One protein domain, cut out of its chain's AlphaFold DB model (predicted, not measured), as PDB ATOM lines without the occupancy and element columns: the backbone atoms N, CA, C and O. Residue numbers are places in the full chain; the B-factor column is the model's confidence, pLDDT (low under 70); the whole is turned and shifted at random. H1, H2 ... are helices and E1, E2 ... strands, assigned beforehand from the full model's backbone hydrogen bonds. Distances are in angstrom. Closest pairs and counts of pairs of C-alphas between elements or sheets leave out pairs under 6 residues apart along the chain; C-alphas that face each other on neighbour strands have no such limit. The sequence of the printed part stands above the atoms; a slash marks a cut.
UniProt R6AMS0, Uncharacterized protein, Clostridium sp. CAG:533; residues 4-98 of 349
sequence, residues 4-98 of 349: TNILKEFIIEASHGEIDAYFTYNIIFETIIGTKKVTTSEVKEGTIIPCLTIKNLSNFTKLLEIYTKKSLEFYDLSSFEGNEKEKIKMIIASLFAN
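What this domain is: This is residues 4 to 98 of the 349 residues of an uncharacterized protein of Clostridium sp. CAG:533 (UniProt R6AMS0). Two helices, H1 and H3, make the core and are closed in on three sides: the long helix H2 crosses H3 on one side, the small hairpin E1 and E2 covers H3 on the other, and the strand pair E3 and E4 stands at one end, with E3 beside H1. A long link, residues 34 to 50, runs round the outside of that strand pair. The 95 printed residues hold three named helices and four named strands in the order H1 E1 E2 E3 E4 H2 H3, of mixed class, with E1 and E2 antiparallel and E3 and E4 parallel. The whole is compact, with a radius of gyration of the C-alphas of 13.5 A and spans of 37 by 31 by 21 A.

Where its parts are: Find C-alpha 30 at (259.097, 233.662, 182.813); from there E3 runs through residues 30 to 33, 10.3 A. Its neighbour E4 is residues 51 to 54, 9.4 A. H2, residues 57 to 74, is the longest helix at 25.2 A. Go back to C-alpha 4 at (250.459, 248.182, 179.109), where H1 begins; it holds residues 4 to 15, 16.9 A. E1 is residues 19 to 21 and E2 residues 23 to 25. H3, residues 84 to 96, is 18.7 A long and ends at C-alpha 96, (246.701, 232.544, 182.885).

How they stand to each other: Look first at E3 and E4, parallel at 19 degrees, where N 52 and O 30 are 2.8 A apart and N 32 and O 52 2.9 A, within hydrogen-bond range. From E3, the closest C-alphas to H1 are those of Glu 30 and Ser 15, 5.7 A apart. H1 touches H3 with residues 6 to 10 alone, closest at the C-alphas of Phe 10 and Lys 89, 7.0 A, at a steep tilt of 53 degrees, the same way. H2 touches H3 with residues 68 to 71 alone, closest at the C-alphas of Thr 68 and Ile 91, 6.6 A, about perpendicular at 76 degrees. H1 and H2 are close but not clearly touching, with the C-alphas of Thr 4 and Thr 61 closest at 6.5 A. The hairpin E1 and E2 is antiparallel at 149 degrees, with N 19 and O 25 within hydrogen-bond range at 2.9 A. The closest C-alphas of E1 and H3 are those of Ala 21 and Glu 86, 4.1 A apart. E3 and H3 are apart, as are E1 and H2. In H1, H2 and H3 every O i to N i+4 pair is within hydrogen-bond range.

The domain as a whole: The C-alphas of Thr 35 and Ser 79 are the two farthest apart, 40.6 A. The printed part, residues 4 to 98, has no cut. The link from E3 to E4, 17 residues, is long, and in it residues 36 to 37 pair antiparallel with residues 32 to 33 of E3. The mean pLDDT of the printed part is 94.4, and no printed residue is under 70.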
ATOM      1  N   THR A   4     249.015 248.333 179.318       93.25
ATOM      2  CA  THR A   4     250.459 248.182 179.109       93.25
ATOM      3  C   THR A   4     251.237 248.270 180.417       93.25
ATOM      4  O   THR A   4     252.125 247.454 180.663       93.25
ATOM      5  N   ASN A   5     250.921 249.252 181.267       94.69
ATOM      6  CA  ASN A   5     251.586 249.392 182.562       94.69
ATOM      7  C   ASN A   5     251.193 248.258 183.513       94.69
ATOM      8  O   ASN A   5     252.066 247.709 184.182       94.69
ATOM      9  N   ILE A   6     249.916 247.863 183.511       97.06
ATOM     10  CA  ILE A   6     249.435 246.734 184.315       97.06
ATOM     11  C   ILE A   6     250.135 245.438 183.894       97.06
ATOM     12  O   ILE A   6     250.589 244.695 184.755       97.06
ATOM     13  N   LEU A   7     250.296 245.196 182.589       96.62
ATOM     14  CA  LEU A   7     251.006 244.031 182.066       96.62
ATOM     15  C   LEU A   7     252.469 243.996 182.523       96.62
ATOM     16  O   LEU A   7     252.940 242.946 182.939       96.62
ATOM     17  N   LYS A   8     253.190 245.125 182.457       95.56
ATOM     18  CA  LYS A   8     254.597 245.196 182.895       95.56
ATOM     19  C   LYS A   8     254.759 244.815 184.363       95.56
ATOM     20  O   LYS A   8     255.677 244.081 184.702       95.56
ATOM     21  N   GLU A   9     253.875 245.313 185.214       96.81
ATOM     22  CA  GLU A   9     253.864 244.964 186.632       96.81
ATOM     23  C   GLU A   9     253.474 243.498 186.841       96.81
ATOM     24  O   GLU A   9     254.165 242.773 187.549       96.81
ATOM     25  N   PHE A  10     252.433 243.037 186.141       97.56
ATOM     26  CA  PHE A  10     251.942 241.664 186.217       97.56
ATOM     27  C   PHE A  10     253.022 240.632 185.863       97.56
ATOM     28  O   PHE A  10     253.167 239.652 186.580       97.56
ATOM     29  N   ILE A  11     253.807 240.835 184.794       97.00
ATOM     30  CA  ILE A  11     254.864 239.875 184.417       97.00
ATOM     31  C   ILE A  11     256.028 239.848 185.420       97.00
ATOM     32  O   ILE A  11     256.666 238.811 185.584       97.00
ATOM     33  N   ILE A  12     256.304 240.968 186.100       96.62
ATOM     34  CA  ILE A  12     257.318 241.032 187.163       96.62
ATOM     35  C   ILE A  12     256.814 240.266 188.386       96.62
ATOM     36  O   ILE A  12     257.522 239.419 188.920       96.62
ATOM     37  N   GLU A  13     255.577 240.511 188.803       96.75
ATOM     38  CA  GLU A  13     254.924 239.788 189.898       96.75
ATOM     39  C   GLU A  13     254.831 238.281 189.623       96.75
ATOM     40  O   GLU A  13     255.245 237.467 190.453       96.75
ATOM     41  N   ALA A  14     254.409 237.905 188.411       96.62
ATOM     42  CA  ALA A  14     254.365 236.516 187.972       96.62
ATOM     43  C   ALA A  14     255.747 235.865 188.070       96.62
ATOM     44  O   ALA A  14     255.863 234.715 188.473       96.62
ATOM     45  N   SER A  15     256.828 236.596 187.787       95.69
ATOM     46  CA  SER A  15     258.169 236.017 187.889       95.69
ATOM     47  C   SER A  15     258.553 235.609 189.319       95.69
ATOM     48  O   SER A  15     259.326 234.668 189.493       95.69
ATOM     49  N   HIS A  16     257.936 236.223 190.335       93.69
ATOM     50  CA  HIS A  16     258.087 235.865 191.749       93.69
ATOM     51  C   HIS A  16     257.067 234.815 192.223       93.69
ATOM     52  O   HIS A  16     257.124 234.341 193.363       93.69
ATOM     53  N   GLY A  17     256.134 234.414 191.360       93.69
ATOM     54  CA  GLY A  17     255.108 233.421 191.649       93.69
ATOM     55  C   GLY A  17     253.896 233.947 192.418       93.69
ATOM     56  O   GLY A  17     253.170 233.140 193.002       93.69
ATOM     57  N   GLU A  18     253.718 235.268 192.501       94.00
ATOM     58  CA  GLU A  18     252.672 235.909 193.304       94.00
ATOM     59  C   GLU A  18     252.186 237.195 192.636       94.00
ATOM     60  O   GLU A  18     252.962 238.128 192.467       94.00
ATOM     61  N   ILE A  19     250.897 237.252 192.299       96.44
ATOM     62  CA  ILE A  19     250.223 238.448 191.782       96.44
ATOM     63  C   ILE A  19     249.413 239.084 192.902       96.44
ATOM     64  O   ILE A  19     248.583 238.401 193.514       96.44
ATOM     65  N   ASP A  20     249.597 240.384 193.119       94.75
ATOM     66  CA  ASP A  20     248.749 241.169 194.016       94.75
ATOM     67  C   ASP A  20     247.608 241.826 193.230       94.75
ATOM     68  O   ASP A  20     247.812 242.738 192.419       94.75
ATOM     69  N   ALA A  21     246.397 241.315 193.445       94.06
ATOM     70  CA  ALA A  21     245.175 241.734 192.775       94.06
ATOM     71  C   ALA A  21     244.017 241.812 193.781       94.06
ATOM     72  O   ALA A  21     242.990 241.154 193.588       94.06
ATOM     73  N   TYR A  22     244.213 242.570 194.871       92.81
ATOM     74  CA  TYR A  22     243.376 242.628 196.088       92.81
ATOM     75  C   TYR A  22     243.451 241.344 196.931       92.81
ATOM     76  O   TYR A  22     243.651 241.390 198.142       92.81
ATOM     77  N   PHE A  23     243.392 240.184 196.274       90.25
ATOM     78  CA  PHE A  23     243.849 238.909 196.817       90.25
ATOM     79  C   PHE A  23     245.139 238.464 196.124       90.25
ATOM     80  O   PHE A  23     245.409 238.840 194.981       90.25
ATOM     81  N   THR A  24     245.912 237.610 196.794       93.19
ATOM     82  CA  THR A  24     247.111 237.008 196.204       93.19
ATOM     83  C   THR A  24     246.752 235.823 195.311       93.19
ATOM     84  O   THR A  24     246.158 234.847 195.777       93.19
ATOM     85  N   TYR A  25     247.192 235.859 194.053       95.31
ATOM     86  CA  TYR A  25     247.118 234.726 193.127       95.31
ATOM     87  C   TYR A  25     248.504 234.111 192.960       95.31
ATOM     88  O   TYR A  25     249.471 234.805 192.656       95.31
ATOM     89  N   ASN A  26     248.607 232.797 193.145       95.31
ATOM     90  CA  ASN A  26     249.859 232.079 192.927       95.31
ATOM     91  C   ASN A  26     249.994 231.749 191.431       95.31
ATOM     92  O   ASN A  26     249.496 230.712 191.001       95.31
ATOM     93  N   ILE A  27     250.624 232.639 190.666       95.94
ATOM     94  CA  ILE A  27     250.908 232.471 189.233       95.94
ATOM     95  C   ILE A  27     252.405 232.680 189.028       95.94
ATOM     96  O   ILE A  27     252.918 233.704 189.474       95.94
ATOM     97  N   ILE A  28     253.091 231.738 188.381       96.44
ATOM     98  CA  ILE A  28     254.531 231.768 188.129       96.44
ATOM     99  C   ILE A  28     254.873 231.517 186.663       96.44
ATOM    100  O   ILE A  28     254.574 230.463 186.128       96.44
ATOM    101  N   PHE A  29     255.557 232.454 186.010       96.88
ATOM    102  CA  PHE A  29     256.106 232.225 184.672       96.88
ATOM    103  C   PHE A  29     257.235 233.199 184.341       96.88
ATOM    104  O   PHE A  29     257.290 234.328 184.838       96.88
ATOM    105  N   GLU A  30     258.106 232.782 183.428       96.50
ATOM    106  CA  GLU A  30     259.097 233.662 182.813       96.50
ATOM    107  C   GLU A  30     258.512 234.363 181.589       96.50
ATOM    108  O   GLU A  30     257.566 233.876 180.976       96.50
ATOM    109  N   THR A  31     259.078 235.500 181.186       98.06
ATOM    110  CA  THR A  31     258.621 236.232 179.998       98.06
ATOM    111  C   THR A  31     259.769 236.538 179.045       98.06
ATOM    112  O   THR A  31     260.786 237.121 179.434       98.06
ATOM    113  N   ILE A  32     259.565 236.219 177.767       97.94
ATOM    114  CA  ILE A  32     260.402 236.641 176.641       97.94
ATOM    115  C   ILE A  32     259.578 237.579 175.754       97.94
ATOM    116  O   ILE A  32     258.456 237.254 175.372       97.94
ATOM    117  N   ILE A  33     260.136 238.740 175.401       96.88
ATOM    118  CA  ILE A  33     259.533 239.672 174.438       96.88
ATOM    119  C   ILE A  33     260.476 239.822 173.244       96.88
ATOM    120  O   ILE A  33     261.615 240.272 173.392       96.88
ATOM    121  N   GLY A  34     260.005 239.444 172.055       93.75
ATOM    122  CA  GLY A  34     260.854 239.286 170.876       93.75
ATOM    123  C   GLY A  34     261.934 238.237 171.146       93.75
ATOM    124  O   GLY A  34     261.628 237.060 171.295       93.75
ATOM    125  N   THR A  35     263.189 238.673 171.245       91.56
ATOM    126  CA  THR A  35     264.345 237.824 171.590       91.56
ATOM    127  C   THR A  35     264.892 238.084 172.995       91.56
ATOM    128  O   THR A  35     265.849 237.438 173.418       91.56
ATOM    129  N   LYS A  36     264.319 239.039 173.736       94.38
ATOM    130  CA  LYS A  36     264.835 239.467 175.038       94.38
ATOM    131  C   LYS A  36     264.112 238.741 176.168       94.38
ATOM    132  O   LYS A  36     262.899 238.892 176.312       94.38
ATOM    133  N   LYS A  37     264.865 238.043 177.023       94.38
ATOM    134  CA  LYS A  37     264.369 237.568 178.322       94.38
ATOM    135  C   LYS A  37     264.141 238.777 179.236       94.38
ATOM    136  O   LYS A  37     265.070 239.536 179.508       94.38
ATOM    137  N   VAL A  38     262.888 239.007 179.619       95.12
ATOM    138  CA  VAL A  38     262.456 240.178 180.402       95.12
ATOM    139  C   VAL A  38     262.410 239.856 181.887       95.12
ATOM    140  O   VAL A  38     262.770 240.703 182.698       95.12
ATOM    141  N   THR A  39     262.011 238.635 182.234       95.62
ATOM    142  CA  THR A  39     261.970 238.154 183.614       95.62
ATOM    143  C   THR A  39     262.625 236.782 183.725       95.62
ATOM    144  O   THR A  39     262.696 236.029 182.753       95.62
ATOM    145  N   THR A  40     263.138 236.482 184.915       91.62
ATOM    146  CA  THR A  40     263.635 235.160 185.307       91.62
ATOM    147  C   THR A  40     262.952 234.811 186.613       91.62
ATOM    148  O   THR A  40     262.843 235.676 187.480       91.62
ATOM    149  N   SER A  41     262.489 233.576 186.740       88.00
ATOM    150  CA  SER A  41     261.835 233.122 187.961       88.00
ATOM    151  C   SER A  41     262.797 232.321 188.817       88.00
ATOM    152  O   SER A  41     263.556 231.493 188.312       88.00
ATOM    153  N   GLU A  42     262.743 232.536 190.126       80.75
ATOM    154  CA  GLU A  42     263.414 231.641 191.060       80.75
ATOM    155  C   GLU A  42     262.707 230.286 191.050       80.75
ATOM    156  O   GLU A  42     261.482 230.202 191.192       80.75
ATOM    157  N   VAL A  43     263.483 229.215 190.876       72.19
ATOM    158  CA  VAL A  43     262.952 227.852 190.886       72.19
ATOM    159  C   VAL A  43     262.408 227.554 192.276       72.19
ATOM    160  O   VAL A  43     263.162 227.369 193.229       72.19
ATOM    161  N   LYS A  44     261.082 227.480 192.388       72.75
ATOM    162  CA  LYS A  44     260.424 226.922 193.571       72.75
ATOM    163  C   LYS A  44     260.368 225.409 193.394       72.75
ATOM    164  O   LYS A  44     259.929 224.929 192.348       72.75
ATOM    165  N   GLU A  45     260.829 224.659 194.390       72.94
ATOM    166  CA  GLU A  45     260.929 223.200 194.308       72.94
ATOM    167  C   GLU A  45     259.602 222.573 193.851       72.94
ATOM    168  O   GLU A  45     258.527 222.867 194.380       72.94
ATOM    169  N   GLY A  46     259.672 221.752 192.800       75.69
ATOM    170  CA  GLY A  46     258.510 221.070 192.240       75.69
ATOM    171  C   GLY A  46     257.515 221.945 191.469       75.69
ATOM    172  O   GLY A  46     256.458 221.430 191.099       75.69
ATOM    173  N   THR A  47     257.796 223.232 191.242       86.94
ATOM    174  CA  THR A  47     257.067 224.041 190.250       86.94
ATOM    175  C   THR A  47     257.623 223.800 188.853       86.94
ATOM    176  O   THR A  47     258.813 223.541 188.683       86.94
ATOM    177  N   ILE A  48     256.754 223.882 187.851       90.38
ATOM    178  CA  ILE A  48     257.144 223.804 186.447       90.38
ATOM    179  C   ILE A  48     256.898 225.186 185.864       90.38
ATOM    180  O   ILE A  48     255.750 225.582 185.714       90.38
ATOM    181  N   ILE A  49     257.957 225.931 185.579       93.81
ATOM    182  CA  ILE A  49     257.846 227.346 185.221       93.81
ATOM    183  C   ILE A  49     257.695 227.471 183.698       93.81
ATOM    184  O   ILE A  49     258.674 227.239 182.983       93.81
ATOM    185  N   PRO A  50     256.505 227.812 183.167       95.62
ATOM    186  CA  PRO A  50     256.342 228.043 181.741       95.62
ATOM    187  C   PRO A  50     256.970 229.384 181.323       95.62
ATOM    188  O   PRO A  50     257.257 230.255 182.149       95.62
ATOM    189  N   CYS A  51     257.169 229.562 180.016       96.62
ATOM    190  CA  CYS A  51     257.734 230.785 179.450       96.62
ATOM    191  C   CYS A  51     256.741 231.473 178.504       96.62
ATOM    192  O   CYS A  51     256.481 230.990 177.401       96.62
ATOM    193  N   LEU A  52     256.216 232.625 178.925       98.25
ATOM    194  CA  LEU A  52     255.374 233.496 178.113       98.25
ATOM    195  C   LEU A  52     256.201 234.131 176.986       98.25
ATOM    196  O   LEU A  52     257.005 235.035 177.226       98.25
ATOM    197  N   THR A  53     255.980 233.692 175.747       98.06
ATOM    198  CA  THR A  53     256.751 234.131 174.575       98.06
ATOM    199  C   THR A  53     255.962 235.130 173.726       98.06
ATOM    200  O   THR A  53     255.176 234.780 172.847       98.06
ATOM    201  N   ILE A  54     256.193 236.423 173.957       97.75
ATOM    202  CA  ILE A  54     255.502 237.518 173.268       97.75
ATOM    203  C   ILE A  54     256.319 237.977 172.055       97.75
ATOM    204  O   ILE A  54     257.209 238.822 172.158       97.75
ATOM    205  N   LYS A  55     255.981 237.466 170.868       96.44
ATOM    206  CA  LYS A  55     256.650 237.853 169.608       96.44
ATOM    207  C   LYS A  55     256.305 239.281 169.159       96.44
ATOM    208  O   LYS A  55     257.177 240.012 168.704       96.44
ATOM    209  N   ASN A  56     255.042 239.689 169.306       95.94
ATOM    210  CA  ASN A  56     254.554 241.026 168.953       95.94
ATOM    211  C   ASN A  56     253.826 241.645 170.153       95.94
ATOM    212  O   ASN A  56     252.656 241.350 170.398       95.94
ATOM    213  N   LEU A  57     254.530 242.509 170.893       95.88
ATOM    214  CA  LEU A  57     254.003 243.131 172.108       95.88
ATOM    215  C   LEU A  57     252.770 243.996 171.831       95.88
ATOM    216  O   LEU A  57     251.804 243.917 172.578       95.88
ATOM    217  N   SER A  58     252.770 244.774 170.746       96.31
ATOM    218  CA  SER A  58     251.638 245.645 170.408       96.31
ATOM    219  C   SER A  58     250.362 244.837 170.159       96.31
ATOM    220  O   SER A  58     249.319 245.150 170.733       96.31
ATOM    221  N   ASN A  59     250.454 243.761 169.371       97.62
ATOM    222  CA  ASN A  59     249.308 242.894 169.104       97.62
ATOM    223  C   ASN A  59     248.843 242.159 170.369       97.62
ATOM    224  O   ASN A  59     247.652 242.139 170.668       97.62
ATOM    225  N   PHE A  60     249.781 241.612 171.147       98.19
ATOM    226  CA  PHE A  60     249.465 240.939 172.406       98.19
ATOM    227  C   PHE A  60     248.735 241.872 173.379       98.19
ATOM    228  O   PHE A  60     247.678 241.522 173.895       98.19
ATOM    229  N   THR A  61     249.248 243.087 173.581       97.81
ATOM    230  CA  THR A  61     248.628 244.078 174.464       97.81
ATOM    231  C   THR A  61     247.239 244.489 173.977       97.81
ATOM    232  O   THR A  61     246.325 244.585 174.792       97.81
ATOM    233  N   LYS A  62     247.047 244.666 172.663       98.00
ATOM    234  CA  LYS A  62     245.733 244.969 172.076       98.00
ATOM    235  C   LYS A  62     244.721 243.847 172.331       98.00
ATOM    236  O   LYS A  62     243.592 244.118 172.725       98.00
ATOM    237  N   LEU A  63     245.110 242.591 172.116       98.50
ATOM    238  CA  LEU A  63     244.236 241.444 172.377       98.50
ATOM    239  C   LEU A  63     243.938 241.286 173.871       98.50
ATOM    240  O   LEU A  63     242.796 241.024 174.239       98.50
ATOM    241  N   LEU A  64     244.927 241.514 174.737       98.50
ATOM    242  CA  LEU A  64     244.726 241.494 176.183       98.50
ATOM    243  C   LEU A  64     243.718 242.567 176.620       98.50
ATOM    244  O   LEU A  64     242.834 242.278 177.417       98.50
ATOM    245  N   GLU A  65     243.788 243.772 176.046       98.12
ATOM    246  CA  GLU A  65     242.804 244.835 176.285       98.12
ATOM    247  C   GLU A  65     241.387 244.412 175.879       98.12
ATOM    248  O   GLU A  65     240.445 244.589 176.655       98.12
ATOM    249  N   ILE A  66     241.238 243.811 174.693       98.12
ATOM    250  CA  ILE A  66     239.951 243.299 174.200       98.12
ATOM    251  C   ILE A  66     239.404 242.226 175.143       98.12
ATOM    252  O   ILE A  66     238.236 242.288 175.530       98.12
ATOM    253  N   TYR A  67     240.241 241.266 175.541       98.19
ATOM    254  CA  TYR A  67     239.855 240.212 176.475       98.19
ATOM    255  C   TYR A  67     239.408 240.786 177.825       98.19
ATOM    256  O   TYR A  67     238.357 240.403 178.343       98.19
ATOM    257  N   THR A  68     240.172 241.725 178.389       97.94
ATOM    258  CA  THR A  68     239.834 242.363 179.664       97.94
ATOM    259  C   THR A  68     238.517 243.124 179.567       97.94
ATOM    260  O   THR A  68     237.666 242.962 180.439       97.94
ATOM    261  N   LYS A  69     238.303 243.894 178.492       97.19
ATOM    262  CA  LYS A  69     237.046 244.615 178.265       97.19
ATOM    263  C   LYS A  69     235.856 243.655 178.183       97.19
ATOM    264  O   LYS A  69     234.885 243.835 178.908       97.19
ATOM    265  N   LYS A  70     235.963 242.594 177.377       96.94
ATOM    266  CA  LYS A  70     234.919 241.562 177.280       96.94
ATOM    267  C   LYS A  70     234.655 240.878 178.618       96.94
ATOM    268  O   LYS A  70     233.504 240.644 178.954       96.94
ATOM    269  N   SER A  71     235.694 240.602 179.402       97.06
ATOM    270  CA  SER A  71     235.540 240.001 180.732       97.06
ATOM    271  C   SER A  71     234.770 240.919 181.687       97.06
ATOM    272  O   SER A  71     233.893 240.445 182.402       97.06
ATOM    273  N   LEU A  72     235.059 242.225 181.675       96.00
ATOM    274  CA  LEU A  72     234.348 243.221 182.486       96.00
ATOM    275  C   LEU A  72     232.869 243.355 182.090       96.00
ATOM    276  O   LEU A  72     232.035 243.609 182.951       96.00
ATOM    277  N   GLU A  73     232.549 243.196 180.804       95.38
ATOM    278  CA  GLU A  73     231.172 243.228 180.291       95.38
ATOM    279  C   GLU A  73     230.417 241.913 180.551       95.38
ATOM    280  O   GLU A  73     229.200 241.910 180.732       95.38
ATOM    281  N   PHE A  74     231.130 240.786 180.532       96.00
ATOM    282  CA  PHE A  74     230.538 239.456 180.586       96.00
ATOM    283  C   PHE A  74     230.252 238.969 182.009       96.00
ATOM    284  O   PHE A  74     229.184 238.398 182.247       96.00
ATOM    285  N   TYR A  75     231.208 239.145 182.928       95.69
ATOM    286  CA  TYR A  75     231.122 238.621 184.290       95.69
ATOM    287  C   TYR A  75     230.520 239.644 185.255       95.69
ATOM    288  O   TYR A  75     230.874 240.822 185.232       95.69
ATOM    289  N   ASP A  76     229.683 239.172 186.179       93.06
ATOM    290  CA  ASP A  76     229.280 239.973 187.331       93.06
ATOM    291  C   ASP A  76     230.438 240.056 188.336       93.06
ATOM    292  O   ASP A  76     230.781 239.084 189.014       93.06
ATOM    293  N   LEU A  77     231.061 241.232 188.393       92.62
ATOM    294  CA  LEU A  77     232.168 241.559 189.292       92.62
ATOM    295  C   LEU A  77     231.767 242.615 190.332       92.62
ATOM    296  O   LEU A  77     232.632 243.315 190.863       92.62
ATOM    297  N   SER A  78     230.466 242.762 190.600       90.00
ATOM    298  CA  SER A  78     229.937 243.728 191.573       90.00
ATOM    299  C   SER A  78     230.418 243.459 193.001       90.00
ATOM    300  O   SER A  78     230.616 244.397 193.766       90.00
ATOM    301  N   SER A  79     230.687 242.194 193.340       88.56
ATOM    302  CA  SER A  79     231.203 241.786 194.650       88.56
ATOM    303  C   SER A  79     232.723 241.931 194.806       88.56
ATOM    304  O   SER A  79     233.264 241.533 195.834       88.56
ATOM    305  N   PHE A  80     233.445 242.402 193.784       92.00
ATOM    306  CA  PHE A  80     234.891 242.608 193.872       92.00
ATOM    307  C   PHE A  80     235.192 244.003 194.427       92.00
ATOM    308  O   PHE A  80     234.940 245.004 193.754       92.00
ATOM    309  N   GLU A  81     235.753 244.051 195.634       92.38
ATOM    310  CA  GLU A  81     235.991 245.291 196.388       92.38
ATOM    311  C   GLU A  81     237.294 246.020 196.020       92.38
ATOM    312  O   GLU A  81     237.464 247.186 196.371       92.38
ATOM    313  N   GLY A  82     238.213 245.358 195.311       91.94
ATOM    314  CA  GLY A  82     239.469 245.968 194.878       91.94
ATOM    315  C   GLY A  82     239.287 247.068 193.826       91.94
ATOM    316  O   GLY A  82     238.263 247.160 193.136       91.94
ATOM    317  N   ASN A  83     240.320 247.894 193.662       94.50
ATOM    318  CA  ASN A  83     240.333 248.979 192.680       94.50
ATOM    319  C   ASN A  83     240.370 248.456 191.224       94.50
ATOM    320  O   ASN A  83     240.532 247.264 190.960       94.50
ATOM    321  N   GLU A  84     240.218 249.353 190.241       93.94
ATOM    322  CA  GLU A  84     240.173 248.981 188.815       93.94
ATOM    323  C   GLU A  84     241.425 248.209 188.365       93.94
ATOM    324  O   GLU A  84     241.322 247.218 187.640       93.94
ATOM    325  N   LYS A  85     242.611 248.612 188.833       95.81
ATOM    326  CA  LYS A  85     243.877 247.947 188.505       95.81
ATOM    327  C   LYS A  85     243.919 246.524 189.067       95.81
ATOM    328  O   LYS A  85     244.275 245.600 188.337       95.81
ATOM    329  N   GLU A  86     243.542 246.341 190.328       96.31
ATOM    330  CA  GLU A  86     243.456 245.028 190.981       96.31
ATOM    331  C   GLU A  86     242.440 244.126 190.279       96.31
ATOM    332  O   GLU A  86     242.723 242.960 190.013       96.31
ATOM    333  N   LYS A  87     241.294 244.681 189.877       96.19
ATOM    334  CA  LYS A  87     240.269 243.962 189.113       96.19
ATOM    335  C   LYS A  87     240.807 243.462 187.774       96.19
ATOM    336  O   LYS A  87     240.599 242.304 187.417       96.19
ATOM    337  N   ILE A  88     241.549 244.300 187.051       96.81
ATOM    338  CA  ILE A  88     242.199 243.915 185.791       96.81
ATOM    339  C   ILE A  88     243.250 242.830 186.033       96.81
ATOM    340  O   ILE A  88     243.268 241.836 185.309       96.81
ATOM    341  N   LYS A  89     244.102 242.968 187.055       97.56
ATOM    342  CA  LYS A  89     245.079 241.925 187.393       97.56
ATOM    343  C   LYS A  89     244.404 240.601 187.748       97.56
ATOM    344  O   LYS A  89     244.885 239.567 187.306       97.56
ATOM    345  N   MET A  90     243.282 240.619 188.466       96.75
ATOM    346  CA  MET A  90     242.500 239.417 188.772       96.75
ATOM    347  C   MET A  90     241.974 238.746 187.493       96.75
ATOM    348  O   MET A  90     242.077 237.525 187.353       96.75
ATOM    349  N   ILE A  91     241.483 239.531 186.527       97.69
ATOM    350  CA  ILE A  91     241.051 239.023 185.214       97.69
ATOM    351  C   ILE A  91     242.223 238.349 184.481       97.69
ATOM    352  O   ILE A  91     242.069 237.249 183.950       97.69
ATOM    353  N   ILE A  92     243.399 238.982 184.468       97.94
ATOM    354  CA  ILE A  92     244.605 238.449 183.813       97.94
ATOM    355  C   ILE A  92     245.131 237.208 184.557       97.94
ATOM    356  O   ILE A  92     245.503 236.223 183.923       97.94
ATOM    357  N   ALA A  93     245.106 237.198 185.890       97.69
ATOM    358  CA  ALA A  93     245.476 236.036 186.696       97.69
ATOM    359  C   ALA A  93     244.550 234.847 186.409       97.69
ATOM    360  O   ALA A  93     245.023 233.733 186.205       97.69
ATOM    361  N   SER A  94     243.241 235.093 186.314       96.75
ATOM    362  CA  SER A  94     242.243 234.065 185.990       96.75
ATOM    363  C   SER A  94     242.392 233.548 184.556       96.75
ATOM    364  O   SER A  94     242.167 232.367 184.294       96.75
ATOM    365  N   LEU A  95     242.818 234.402 183.620       97.81
ATOM    366  CA  LEU A  95     243.185 233.994 182.267       97.81
ATOM    367  C   LEU A  95     244.359 233.005 182.290       97.81
ATOM    368  O   LEU A  95     244.212 231.884 181.809       97.81
ATOM    369  N   PHE A  96     245.496 233.383 182.882       97.69
ATOM    370  CA  PHE A  96     246.701 232.544 182.885       97.69
ATOM    371  C   PHE A  96     246.600 231.314 183.794       97.69
ATOM    372  O   PHE A  96     247.208 230.294 183.486       97.69
ATOM    373  N   ALA A  97     245.759 231.339 184.833       96.56
ATOM    374  CA  ALA A  97     245.416 230.144 185.612       96.56
ATOM    375  C   ALA A  97     244.854 229.007 184.734       96.56
ATOM    376  O   ALA A  97     244.945 227.834 185.088       96.56
ATOM    377  N   ASN A  98     244.267 229.356 183.586       95.75
ATOM    378  CA  ASN A  98     243.640 228.436 182.644       95.75
ATOM    379  C   ASN A  98     244.468 228.233 181.359       95.75
ATOM    380  O   ASN A  98     243.918 227.793 180.348       95.75
TER     381      ASN A  98